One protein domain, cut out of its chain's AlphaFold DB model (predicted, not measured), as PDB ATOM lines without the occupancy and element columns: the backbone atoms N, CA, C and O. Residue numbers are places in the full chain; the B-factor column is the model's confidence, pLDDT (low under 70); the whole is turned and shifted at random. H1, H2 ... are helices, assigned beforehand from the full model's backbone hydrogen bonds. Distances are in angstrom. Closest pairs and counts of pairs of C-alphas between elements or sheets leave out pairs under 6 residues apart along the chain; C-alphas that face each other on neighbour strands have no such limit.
ATOM      1  N   PRO A 122      86.161 -59.848-214.657       97.81
ATOM      2  CA  PRO A 122      86.732 -61.185-214.573       97.81
ATOM      3  C   PRO A 122      86.987 -61.599-213.114       97.81
ATOM      4  O   PRO A 122      87.214 -60.764-212.234       97.81
ATOM      5  N   ASP A 123      87.018 -62.913-212.861       97.38
ATOM      6  CA  ASP A 123      87.109 -63.499-211.510       97.38
ATOM      7  C   ASP A 123      88.248 -62.934-210.657       97.38
ATOM      8  O   ASP A 123      88.084 -62.714-209.458       97.38
ATOM      9  N   TRP A 124      89.401 -62.671-211.271       96.94
ATOM     10  CA  TRP A 124      90.582 -62.174-210.570       96.94
ATOM     11  C   TRP A 124      90.432 -60.730-210.068       96.94
ATOM     12  O   TRP A 124      91.039 -60.377-209.059       96.94
ATOM     13  N   LEU A 125      89.581 -59.925-210.707       98.25
ATOM     14  CA  LEU A 125      89.223 -58.582-210.245       98.25
ATOM     15  C   LEU A 125      88.041 -58.615-209.274       98.25
ATOM     16  O   LEU A 125      88.068 -57.915-208.264       98.25
ATOM     17  N   ARG A 126      87.055 -59.497-209.487       98.00
ATOM     18  CA  ARG A 126      85.976 -59.706-208.502       98.00
ATOM     19  C   ARG A 126      86.513 -60.184-207.154       98.00
ATOM     20  O   ARG A 126      86.044 -59.734-206.114       98.00
ATOM     21  N   ALA A 127      87.540 -61.037-207.153       97.31
ATOM     22  CA  ALA A 127      88.214 -61.477-205.931       97.31
ATOM     23  C   ALA A 127      88.802 -60.303-205.126       97.31
ATOM     24  O   ALA A 127      88.702 -60.288-203.899       97.31
ATOM     25  N   ARG A 128      89.370 -59.299-205.810       96.69
ATOM     26  CA  ARG A 128      89.871 -58.068-205.184       96.69
ATOM     27  C   ARG A 128      88.739 -57.267-204.540       96.69
ATOM     28  O   ARG A 128      88.863 -56.876-203.384       96.69
ATOM     29  N   ILE A 129      87.641 -57.055-205.262       98.00
ATOM     30  CA  ILE A 129      86.506 -56.291-204.737       98.00
ATOM     31  C   ILE A 129      85.873 -56.989-203.525       98.00
ATOM     32  O   ILE A 129      85.639 -56.350-202.499       98.00
ATOM     33  N   ASN A 130      85.669 -58.305-203.604       97.25
ATOM     34  CA  ASN A 130      85.127 -59.084-202.493       97.25
ATOM     35  C   ASN A 130      86.021 -59.013-201.254       97.25
ATOM     36  O   ASN A 130      85.507 -58.816-200.162       97.25
ATOM     37  N   ARG A 131      87.350 -59.063-201.413       96.75
ATOM     38  CA  ARG A 131      88.273 -58.888-200.284       96.75
ATOM     39  C   ARG A 131      88.030 -57.563-199.551       96.75
ATOM     40  O   ARG A 131      87.969 -57.563-198.326       96.75
ATOM     41  N   PHE A 132      87.919 -56.441-200.261       97.25
ATOM     42  CA  PHE A 132      87.695 -55.143-199.609       97.25
ATOM     43  C   PHE A 132      86.308 -55.042-198.980       97.25
ATOM     44  O   PHE A 132      86.167 -54.512-197.880       97.25
ATOM     45  N   ARG A 133      85.294 -55.619-199.633       96.44
ATOM     46  CA  ARG A 133      83.955 -55.739-199.052       96.44
ATOM     47  C   ARG A 133      83.968 -56.550-197.758       96.44
ATOM     48  O   ARG A 133      83.342 -56.128-196.793       96.44
ATOM     49  N   ASP A 134      84.691 -57.662-197.719       96.44
ATOM     50  CA  ASP A 134      84.789 -58.523-196.539       96.44
ATOM     51  C   ASP A 134      85.587 -57.858-195.406       96.44
ATOM     52  O   ASP A 134      85.260 -58.038-194.235       96.44
ATOM     53  N   ALA A 135      86.620 -57.078-195.744       94.88
ATOM     54  CA  ALA A 135      87.481 -56.412-194.768       94.88
ATOM     55  C   ALA A 135      86.828 -55.176-194.125       94.88
ATOM     56  O   ALA A 135      86.921 -54.996-192.912       94.88
ATOM     57  N   ALA A 136      86.169 -54.332-194.924       93.69
ATOM     58  CA  ALA A 136      85.710 -53.007-194.496       93.69
ATOM     59  C   ALA A 136      84.185 -52.804-194.581       93.69
ATOM     60  O   ALA A 136      83.662 -51.806-194.084       93.69
ATOM     61  N   GLY A 137      83.441 -53.738-195.181       94.12
ATOM     62  CA  GLY A 137      81.980 -53.710-195.219       94.12
ATOM     63  C   GLY A 137      81.416 -52.423-195.823       94.12
ATOM     64  O   GLY A 137      81.766 -52.026-196.935       94.12
ATOM     65  N   GLU A 138      80.530 -51.762-195.076       92.56
ATOM     66  CA  GLU A 138      79.886 -50.508-195.486       92.56
ATOM     67  C   GLU A 138      80.897 -49.393-195.790       92.56
ATOM     68  O   GLU A 138      80.702 -48.631-196.735       92.56
ATOM     69  N   GLN A 139      82.012 -49.343-195.059       91.12
ATOM     70  CA  GLN A 139      83.045 -48.331-195.266       91.12
ATOM     71  C   GLN A 139      83.659 -48.442-196.669       91.12
ATOM     72  O   GLN A 139      83.854 -47.430-197.342       91.12
ATOM     73  N   PHE A 140      83.881 -49.663-197.164       95.56
ATOM     74  CA  PHE A 140      84.312 -49.872-198.546       95.56
ATOM     75  C   PHE A 140      83.242 -49.435-199.553       95.56
ATOM     76  O   PHE A 140      83.571 -48.779-200.539       95.56
ATOM     77  N   LEU A 141      81.968 -49.751-199.306       94.56
ATOM     78  CA  LEU A 141      80.878 -49.378-200.215       94.56
ATOM     79  C   LEU A 141      80.754 -47.858-200.378       94.56
ATOM     80  O   LEU A 141      80.511 -47.387-201.486       94.56
ATOM     81  N   LEU A 142      80.946 -47.104-199.295       92.56
ATOM     82  CA  LEU A 142      80.832 -45.646-199.296       92.56
ATOM     83  C   LEU A 142      82.084 -44.943-199.833       92.56
ATOM     84  O   LEU A 142      81.961 -43.931-200.527       92.56
ATOM     85  N   ASP A 143      83.278 -45.461-199.527       90.81
ATOM     86  CA  ASP A 143      84.522 -44.699-199.706       90.81
ATOM     87  C   ASP A 143      85.472 -45.293-200.750       90.81
ATOM     88  O   ASP A 143      86.326 -44.582-201.278       90.81
ATOM     89  N   GLY A 144      85.345 -46.588-201.048       93.06
ATOM     90  CA  GLY A 144      86.303 -47.323-201.874       93.06
ATOM     91  C   GLY A 144      85.728 -47.904-203.160       93.06
ATOM     92  O   GLY A 144      86.450 -48.000-204.150       93.06
ATOM     93  N   TRP A 145      84.446 -48.273-203.184       96.00
ATOM     94  CA  TRP A 145      83.900 -49.151-204.219       96.00
ATOM     95  C   TRP A 145      84.000 -48.567-205.630       96.00
ATOM     96  O   TRP A 145      84.613 -49.189-206.494       96.00
ATOM     97  N   GLY A 146      83.515 -47.343-205.855       94.75
ATOM     98  CA  GLY A 146      83.641 -46.686-207.162       94.75
ATOM     99  C   GLY A 146      85.099 -46.490-207.603       94.75
ATOM    100  O   GLY A 146      85.434 -46.696-208.771       94.75
ATOM    101  N   TYR A 147      85.993 -46.160-206.663       95.06
ATOM    102  CA  TYR A 147      87.417 -45.963-206.951       95.06
ATOM    103  C   TYR A 147      88.095 -47.270-207.386       95.06
ATOM    104  O   TYR A 147      88.847 -47.286-208.364       95.06
ATOM    105  N   GLU A 148      87.797 -48.372-206.698       97.19
ATOM    106  CA  GLU A 148      88.323 -49.698-207.025       97.19
ATOM    107  C   GLU A 148      87.682 -50.290-208.284       97.19
ATOM    108  O   GLU A 148      88.374 -50.962-209.047       97.19
ATOM    109  N   LEU A 149      86.411 -49.999-208.579       97.31
ATOM    110  CA  LEU A 149      85.796 -50.387-209.853       97.31
ATOM    111  C   LEU A 149      86.474 -49.708-211.043       97.31
ATOM    112  O   LEU A 149      86.712 -50.359-212.061       97.31
ATOM    113  N   ALA A 150      86.831 -48.428-210.925       97.25
ATOM    114  CA  ALA A 150      87.613 -47.739-211.949       97.25
ATOM    115  C   ALA A 150      88.991 -48.400-212.151       97.25
ATOM    116  O   ALA A 150      89.378 -48.683-213.285       97.25
ATOM    117  N   ILE A 151      89.693 -48.733-211.059       98.12
ATOM    118  CA  ILE A 151      90.965 -49.477-211.116       98.12
ATOM    119  C   ILE A 151      90.781 -50.824-211.813       98.12
ATOM    120  O   ILE A 151      91.586 -51.181-212.672       98.12
ATOM    121  N   CYS A 152      89.733 -51.572-211.470       98.31
ATOM    122  CA  CYS A 152      89.478 -52.888-212.044       98.31
ATOM    123  C   CYS A 152      89.195 -52.806-213.551       98.31
ATOM    124  O   CYS A 152      89.792 -53.552-214.324       98.31
ATOM    125  N   GLN A 153      88.358 -51.865-213.991       98.25
ATOM    126  CA  GLN A 153      88.077 -51.666-215.417       98.25
ATOM    127  C   GLN A 153      89.339 -51.289-216.208       98.25
ATOM    128  O   GLN A 153      89.583 -51.839-217.285       98.25
ATOM    129  N   LEU A 154      90.181 -50.408-215.657       98.25
ATOM    130  CA  LEU A 154      91.478 -50.070-216.251       98.25
ATOM    131  C   LEU A 154      92.426 -51.275-216.269       98.25
ATOM    132  O   LEU A 154      93.131 -51.488-217.251       98.25
ATOM    133  N   ALA A 155      92.451 -52.076-215.204       98.44
ATOM    134  CA  ALA A 155      93.318 -53.245-215.099       98.44
ATOM    135  C   ALA A 155      92.940 -54.319-216.127       98.44
ATOM    136  O   ALA A 155      93.828 -54.915-216.734       98.44
ATOM    137  N   GLU A 156      91.643 -54.534-216.366       98.31
ATOM    138  CA  GLU A 156      91.154 -55.409-217.435       98.31
ATOM    139  C   GLU A 156      91.644 -54.926-218.810       98.31
ATOM    140  O   GLU A 156      92.244 -55.704-219.556       98.31
ATOM    141  N   ALA A 157      91.459 -53.637-219.120       97.81
ATOM    142  CA  ALA A 157      91.885 -53.050-220.391       97.81
ATOM    143  C   ALA A 157      93.416 -53.097-220.576       97.81
ATOM    144  O   ALA A 157      93.921 -53.439-221.647       97.81
ATOM    145  N   TYR A 158      94.188 -52.842-219.514       98.44
ATOM    146  CA  TYR A 158      95.640 -52.999-219.551       98.44
ATOM    147  C   TYR A 158      96.068 -54.456-219.724       98.44
ATOM    148  O   TYR A 158      97.065 -54.713-220.400       98.44
ATOM    149  N   ALA A 159      95.365 -55.412-219.114       97.88
ATOM    150  CA  ALA A 159      95.682 -56.832-219.225       97.88
ATOM    151  C   ALA A 159      95.469 -57.349-220.656       97.88
ATOM    152  O   ALA A 159      96.298 -58.127-221.134       97.88
ATOM    153  N   SER A 160      94.427 -56.873-221.346       96.50
ATOM    154  CA  SER A 160      94.142 -57.198-222.749       96.50
ATOM    155  C   SER A 160      94.992 -56.417-223.761       96.50
ATOM    156  O   SER A 160      95.022 -56.783-224.935       96.50
ATOM    157  N   GLY A 161      95.700 -55.370-223.324       96.19
ATOM    158  CA  GLY A 161      96.460 -54.484-224.211       96.19
ATOM    159  C   GLY A 161      95.577 -53.536-225.033       96.19
ATOM    160  O   GLY A 161      96.023 -53.024-226.059       96.19
ATOM    161  N   ASP A 162      94.335 -53.306-224.601       97.12
ATOM    162  CA  ASP A 162      93.360 -52.456-225.285       97.12
ATOM    163  C   ASP A 162      93.527 -50.984-224.877       97.12
ATOM    164  O   ASP A 162      92.834 -50.463-224.000       97.12
ATOM    165  N   GLN A 163      94.482 -50.306-225.518       95.56
ATOM    166  CA  GLN A 163      94.771 -48.899-225.228       95.56
ATOM    167  C   GLN A 163      93.595 -47.972-225.570       95.56
ATOM    168  O   GLN A 163      93.365 -47.003-224.856       95.56
ATOM    169  N   ALA A 164      92.809 -48.287-226.604       96.56
ATOM    170  CA  ALA A 164      91.646 -47.479-226.963       96.56
ATOM    171  C   ALA A 164      90.587 -47.505-225.852       96.56
ATOM    172  O   ALA A 164      90.010 -46.473-225.516       96.56
ATOM    173  N   ARG A 165      90.363 -48.671-225.233       95.69
ATOM    174  CA  ARG A 165      89.479 -48.777-224.070       95.69
ATOM    175  C   ARG A 165      90.033 -48.049-222.848       95.69
ATOM    176  O   ARG A 165      89.247 -47.460-222.114       95.69
ATOM    177  N   VAL A 166      91.350 -48.072-222.626       95.88
ATOM    178  CA  VAL A 166      91.981 -47.281-221.554       95.88
ATOM    179  C   VAL A 166      91.686 -45.793-221.739       95.88
ATOM    180  O   VAL A 166      91.264 -45.157-220.779       95.88
ATOM    181  N   ASP A 167      91.847 -45.264-222.952       95.38
ATOM    182  CA  ASP A 167      91.624 -43.843-223.236       95.38
ATOM    183  C   ASP A 167      90.143 -43.455-223.034       95.38
ATOM    184  O   ASP A 167      89.844 -42.455-222.387       95.38
ATOM    185  N   VAL A 168      89.201 -44.295-223.491       96.19
ATOM    186  CA  VAL A 168      87.756 -44.087-223.256       96.19
ATOM    187  C   VAL A 168      87.415 -44.096-221.765       96.19
ATOM    188  O   VAL A 168      86.630 -43.268-221.305       96.19
ATOM    189  N   LEU A 169      87.984 -45.033-221.001       94.06
ATOM    190  CA  LEU A 169      87.765 -45.107-219.557       94.06
ATOM    191  C   LEU A 169      88.356 -43.893-218.835       94.06
ATOM    192  O   LEU A 169      87.737 -43.400-217.899       94.06
ATOM    193  N   ASP A 170      89.516 -43.399-219.265       92.19
ATOM    194  CA  ASP A 170      90.144 -42.218-218.671       92.19
ATOM    195  C   ASP A 170      89.292 -40.958-218.885       92.19
ATOM    196  O   ASP A 170      89.007 -40.228-217.935       92.19
ATOM    197  N   GLU A 171      88.772 -40.758-220.100       92.69
ATOM    198  CA  GLU A 171      87.853 -39.654-220.405       92.69
ATOM    199  C   GLU A 171      86.548 -39.724-219.594       92.69
ATOM    200  O   GLU A 171      86.034 -38.697-219.150       92.69
ATOM    201  N   GLN A 172      85.999 -40.926-219.400       93.00
ATOM    202  CA  GLN A 172      84.726 -41.120-218.701       93.00
ATOM    203  C   GLN A 172      84.855 -41.027-217.180       93.00
ATOM    204  O   GLN A 172      83.977 -40.473-216.517       93.00
ATOM    205  N   LEU A 173      85.922 -41.599-216.622       89.81
ATOM    206  CA  LEU A 173      86.099 -41.751-215.179       89.81
ATOM    207  C   LEU A 173      86.948 -40.630-214.571       89.81
ATOM    208  O   LEU A 173      86.899 -40.438-213.356       89.81
ATOM    209  N   GLY A 174      87.727 -39.906-215.384       89.81
ATOM    210  CA  GLY A 174      88.702 -38.926-214.909       89.81
ATOM    211  C   GLY A 174      89.733 -39.572-213.989       89.81
ATOM    212  O   GLY A 174      89.927 -39.119-212.856       89.81
ATOM    213  N   ALA A 175      90.327 -40.685-214.427       90.44
ATOM    214  CA  ALA A 175      91.136 -41.523-213.562       90.44
ATOM    215  C   ALA A 175      92.417 -40.801-213.110       90.44
ATOM    216  O   ALA A 175      93.144 -40.155-213.859       90.44
ATOM    217  N   SER A 176      92.716 -40.908-211.819       92.06
ATOM    218  CA  SER A 176      93.946 -40.368-211.244       92.06
ATOM    219  C   SER A 176      95.157 -41.230-211.613       92.06
ATOM    220  O   SER A 176      95.045 -42.444-211.787       92.06
ATOM    221  N   GLY A 177      96.355 -40.635-211.633       91.75
ATOM    222  CA  GLY A 177      97.601 -41.373-211.898       91.75
ATOM    223  C   GLY A 177      97.794 -42.591-210.984       91.75
ATOM    224  O   GLY A 177      98.218 -43.650-211.433       91.75
ATOM    225  N   ASN A 178      97.358 -42.485-209.729       93.00
ATOM    226  CA  ASN A 178      97.394 -43.585-208.774       93.00
ATOM    227  C   ASN A 178      96.458 -44.756-209.151       93.00
ATOM    228  O   ASN A 178      96.817 -45.917-208.955       93.00
ATOM    229  N   GLN A 179      95.294 -44.479-209.754       95.81
ATOM    230  CA  GLN A 179      94.424 -45.535-210.292       95.81
ATOM    231  C   GLN A 179      95.094 -46.247-211.463       95.81
ATOM    232  O   GLN A 179      95.065 -47.475-211.520       95.81
ATOM    233  N   HIS A 180      95.753 -45.502-212.355       96.94
ATOM    234  CA  HIS A 180      96.505 -46.094-213.459       96.94
ATOM    235  C   HIS A 180      97.657 -46.971-212.976       96.94
ATOM    236  O   HIS A 180      97.828 -48.081-213.479       96.94
ATOM    237  N   ASP A 181      98.442 -46.503-212.010       96.56
ATOM    238  CA  ASP A 181      99.599 -47.249-211.517       96.56
ATOM    239  C   ASP A 181      99.174 -48.543-210.817       96.56
ATOM    240  O   ASP A 181      99.717 -49.612-211.111       96.56
ATOM    241  N   CYS A 182      98.130 -48.481-209.983       97.06
ATOM    242  CA  CYS A 182      97.544 -49.676-209.384       97.06
ATOM    243  C   CYS A 182      96.989 -50.626-210.461       97.06
ATOM    244  O   CYS A 182      97.279 -51.822-210.440       97.06
ATOM    245  N   ALA A 183      96.246 -50.112-211.443       98.19
ATOM    246  CA  ALA A 183      95.670 -50.918-212.515       98.19
ATOM    247  C   ALA A 183      96.737 -51.633-213.364       98.19
ATOM    248  O   ALA A 183      96.590 -52.814-213.687       98.19
ATOM    249  N   ARG A 184      97.843 -50.953-213.689       98.44
ATOM    250  CA  ARG A 184      98.974 -51.541-214.425       98.44
ATOM    251  C   ARG A 184      99.651 -52.655-213.638       98.44
ATOM    252  O   ARG A 184      99.944 -53.695-214.227       98.44
ATOM    253  N   LEU A 185      99.860 -52.460-212.334       98.00
ATOM    254  CA  LEU A 185     100.416 -53.489-211.456       98.00
ATOM    255  C   LEU A 185      99.517 -54.732-211.429       98.00
ATOM    256  O   LEU A 185      99.996 -55.847-211.622       98.00
ATOM    257  N   LEU A 186      98.209 -54.546-211.242       98.38
ATOM    258  CA  LEU A 186      97.236 -55.640-211.239       98.38
ATOM    259  C   LEU A 186      97.248 -56.412-212.570       98.38
ATOM    260  O   LEU A 186      97.326 -57.642-212.576       98.38
ATOM    261  N   ALA A 187      97.249 -55.695-213.696       98.50
ATOM    262  CA  ALA A 187      97.346 -56.288-215.028       98.50
ATOM    263  C   ALA A 187      98.663 -57.056-215.240       98.50
ATOM    264  O   ALA A 187      98.681 -58.125-215.850       98.50
ATOM    265  N   GLU A 188      99.782 -56.529-214.741       98.31
ATOM    266  CA  GLU A 188     101.086 -57.184-214.810       98.31
ATOM    267  C   GLU A 188     101.126 -58.480-213.998       98.31
ATOM    268  O   GLU A 188     101.591 -59.499-214.513       98.31
ATOM    269  N   LEU A 189     100.606 -58.468-212.768       98.06
ATOM    270  CA  LEU A 189     100.510 -59.669-211.936       98.06
ATOM    271  C   LEU A 189      99.644 -60.736-212.613       98.06
ATOM    272  O   LEU A 189     100.039 -61.901-212.677       98.06
ATOM    273  N   HIS A 190      98.517 -60.333-213.202       98.12
ATOM    274  CA  HIS A 190      97.676 -61.241-213.974       98.12
ATOM    275  C   HIS A 190      98.433 -61.868-215.155       98.12
ATOM    276  O   HIS A 190      98.462 -63.090-215.294       98.12
ATOM    277  N   ARG A 191      99.132 -61.061-215.966       97.19
ATOM    278  CA  ARG A 191      99.942 -61.561-217.095       97.19
ATOM    279  C   ARG A 191     101.086 -62.483-216.667       97.19
ATOM    280  O   ARG A 191     101.501 -63.334-217.446       97.19
ATOM    281  N   ARG A 192     101.596 -62.323-215.444       97.50
ATOM    282  CA  ARG A 192     102.616 -63.200-214.844       97.50
ATOM    283  C   ARG A 192     102.050 -64.513-214.297       97.50
ATOM    284  O   ARG A 192     102.825 -65.347-213.840       97.50
ATOM    285  N   GLY A 193     100.734 -64.718-214.368       96.88
ATOM    286  CA  GLY A 193     100.076 -65.949-213.936       96.88
ATOM    287  C   GLY A 193      99.820 -66.029-212.433       96.88
ATOM    288  O   GLY A 193      99.591 -67.126-211.929       96.88
ATOM    289  N   HIS A 194      99.850 -64.899-211.715       97.56
ATOM    290  CA  HIS A 194      99.424 -64.873-210.317       97.56
ATOM    291  C   HIS A 194      97.946 -65.254-210.194       97.56
ATOM    292  O   HIS A 194      97.109 -64.904-211.031       97.56
ATOM    293  N   SER A 195      97.626 -65.972-209.124       97.12
ATOM    294  CA  SER A 195      96.262 -66.379-208.807       97.12
ATOM    295  C   SER A 195      95.375 -65.175-208.444       97.12
ATOM    296  O   SER A 195      95.877 -64.156-207.955       97.12
ATOM    297  N   PRO A 196      94.041 -65.288-208.599       96.94
ATOM    298  CA  PRO A 196      93.084 -64.294-208.102       96.94
ATOM    299  C   PRO A 196      93.337 -63.863-206.652       96.94
ATOM    300  O   PRO A 196      93.251 -62.680-206.331       96.94
ATOM    301  N   GLN A 197      93.680 -64.814-205.779       95.69
ATOM    302  CA  GLN A 197      93.902 -64.560-204.357       95.69
ATOM    303  C   GLN A 197      95.160 -63.728-204.116       95.69
ATOM    304  O   GLN A 197      95.129 -62.839-203.270       95.69
ATOM    305  N   GLU A 198      96.241 -63.984-204.855       96.06
ATOM    306  CA  GLU A 198      97.483 -63.206-204.765       96.06
ATOM    307  C   GLU A 198      97.294 -61.787-205.297       96.06
ATOM    308  O   GLU A 198      97.737 -60.830-204.666       96.06
ATOM    309  N   ILE A 199      96.585 -61.628-206.418       96.31
ATOM    310  CA  ILE A 199      96.298 -60.306-206.993       96.31
ATOM    311  C   ILE A 199      95.410 -59.486-206.050       96.31
ATOM    312  O   ILE A 199      95.652 -58.296-205.840       96.31
ATOM    313  N   ALA A 200      94.429 -60.125-205.407       95.69
ATOM    314  CA  ALA A 200      93.601 -59.488-204.390       95.69
ATOM    315  C   ALA A 200      94.409 -59.003-203.170       95.69
ATOM    316  O   ALA A 200      93.910 -58.162-202.429       95.69
ATOM    317  N   GLN A 201      95.643 -59.482-202.944       95.06
ATOM    318  CA  GLN A 201      96.481 -59.003-201.837       95.06
ATOM    319  C   GLN A 201      97.131 -57.638-202.060       95.06
ATOM    320  O   GLN A 201      97.639 -57.050-201.103       95.06
ATOM    321  N   VAL A 202      97.112 -57.114-203.288       95.94
ATOM    322  CA  VAL A 202      97.628 -55.771-203.562       95.94
ATOM    323  C   VAL A 202      96.824 -54.748-202.746       95.94
ATOM    324  O   VAL A 202      95.591 -54.800-202.792       95.94
ATOM    325  N   PRO A 203      97.475 -53.813-202.026       95.81
ATOM    326  CA  PRO A 203      96.775 -52.799-201.244       95.81
ATOM    327  C   PRO A 203      95.739 -52.011-202.054       95.81
ATOM    328  O   PRO A 203      95.816 -51.910-203.284       95.81
ATOM    329  N   ALA A 204      94.765 -51.447-201.348       94.31
ATOM    330  CA  ALA A 204      93.819 -50.482-201.883       94.31
ATOM    331  C   ALA A 204      94.553 -49.370-202.636       94.31
ATOM    332  O   ALA A 204      95.587 -48.876-202.180       94.31
ATOM    333  N   GLY A 205      93.995 -48.931-203.762       91.31
ATOM    334  CA  GLY A 205      94.549 -47.821-204.523       91.31
ATOM    335  C   GLY A 205      94.667 -46.580-203.643       91.31
ATOM    336  O   GLY A 205      95.690 -45.912-203.662       91.31
ATOM    337  N   LEU A 206      93.688 -46.309-202.779       92.31
ATOM    338  CA  LEU A 206      93.728 -45.149-201.883       92.31
ATOM    339  C   LEU A 206      94.684 -45.284-200.684       92.31
ATOM    340  O   LEU A 206      94.883 -44.292-199.981       92.31
ATOM    341  N   ALA A 207      95.330 -46.437-200.473       91.62
ATOM    342  CA  ALA A 207      96.205 -46.678-199.323       91.62
ATOM    343  C   ALA A 207      97.314 -45.625-199.107       91.62
ATOM    344  O   ALA A 207      97.552 -45.267-197.953       91.62
ATOM    345  N   PRO A 208      97.971 -45.054-200.140       86.50
ATOM    346  CA  PRO A 208      98.973 -44.003-199.942       86.50
ATOM    347  C   PRO A 208      98.414 -42.709-199.330       86.50
ATOM    348  O   PRO A 208      99.168 -41.929-198.755       86.50
ATOM    349  N   ILE A 209      97.108 -42.470-199.476       84.31
ATOM    350  CA  ILE A 209      96.425 -41.263-198.994       84.31
ATOM    351  C   ILE A 209      95.725 -41.548-197.664       84.31
ATOM    352  O   ILE A 209      95.782 -40.734-196.746       84.31
ATOM    353  N   THR A 210      95.056 -42.695-197.560       85.00
ATOM    354  CA  THR A 210      94.246 -43.051-196.390       85.00
ATOM    355  C   THR A 210      95.051 -43.754-195.302       85.00
ATOM    356  O   THR A 210      94.602 -43.812-194.163       85.00
ATOM    357  N   GLY A 211      96.215 -44.318-195.636       88.19
ATOM    358  CA  GLY A 211      96.979 -45.203-194.754       88.19
ATOM    359  C   GLY A 211      96.337 -46.580-194.544       88.19
ATOM    360  O   GLY A 211      96.921 -47.417-193.858       88.19
TER     361      GLY A 211
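What this domain is: This is residues 122 to 211 of the 216 residues of an uncharacterized protein of Gordonia sp. UCD-TK1 (UniProt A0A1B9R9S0). Three helices, H4, H3 and H1, stand side by side in a flat, staggered row with H3 in the middle, and H5 crosses over one face of H3. Short H2 makes the corner between H1 and H3, short H6 bridges the first part of H1 and the last part of H5, and H7 follows at the end of the printed part, touching no helix. The printed part has 90 residues with seven named helices, in the order H1 to H7, and no named strand; the class is all helix. It is compact, with a radius of gyration of the C-alphas of 12.3 A, and rounded, spanning 34 by 29 by 21 A.

How they stand to each other: Begin at H3, residues 145 to 160, one of two hubs, touching three helices. H5, residues 177 to 191, touches it with 26 pairs of C-alphas within 8 A; their closest C-alphas, of Ala 155 and Ala 183, are 4.2 A apart, at a steep tilt of 50 degrees, the same way. H4, residues 163 to 173, forms a helical hairpin with H3: they touch, closest at the C-alphas of Ala 157 and Val 166, 5.9 A, at a shallow tilt of 12 degrees, opposite ways. H1, residues 123 to 136, is the other hub, and its residues 125 to 129 alone touch H3, closest at the C-alphas of Leu 125 and Cys 152, 6.0 A, at a shallow tilt of 21 degrees, opposite ways. Over these three pairs the packing is mostly aligned, but only just: 2 are at a shallow tilt. H1 and H4 are apart. H2, residues 138 to 143, touches H1 only at the corner, and only just, with 3 pairs within 8 A; the closest C-alphas, of Arg 133 and Phe 140, are 5.9 A apart. H2 and H3 meet only through their link. H6, residues 196 to 199, touches H1, with the C-alphas of Trp 124 and Pro 196 closest at 4.1 A, and only just touches H5, with 3 pairs within 8 A, closest at Leu 186 and Ile 199, 6.4 A. H7, residues 207 to 210, is apart from H5 and H6, for instance. In H2, H3, H4 and H5 every O i to N i+4 pair is within hydrogen-bond range, in H1 9 of 10; H6 and H7 are too short for such a pair.

Where its parts are: Find C-alpha 123 at (87.109, -63.499, -211.510), where H1 begins; it runs 20.0 A to C-alpha 136. After H2, find C-alpha 145 at (83.900, -49.151, -204.219); from there H3, the longest helix, runs 22.6 A. H4 covers 15.1 A and H5 21.0 A. H6 and H7 have four residues each, and H7 ends at C-alpha 210, (94.246, -43.051, -196.390).

The domain as a whole: The two C-alphas farthest apart, of Gly 137 and Ala 164, are 33.8 A apart. The printed part has no cut. No link is long: H6 to H7 is short, with 7 residues, and the others are tight. The mean pLDDT of the printed part is 95.4, and no printed residue is under 70.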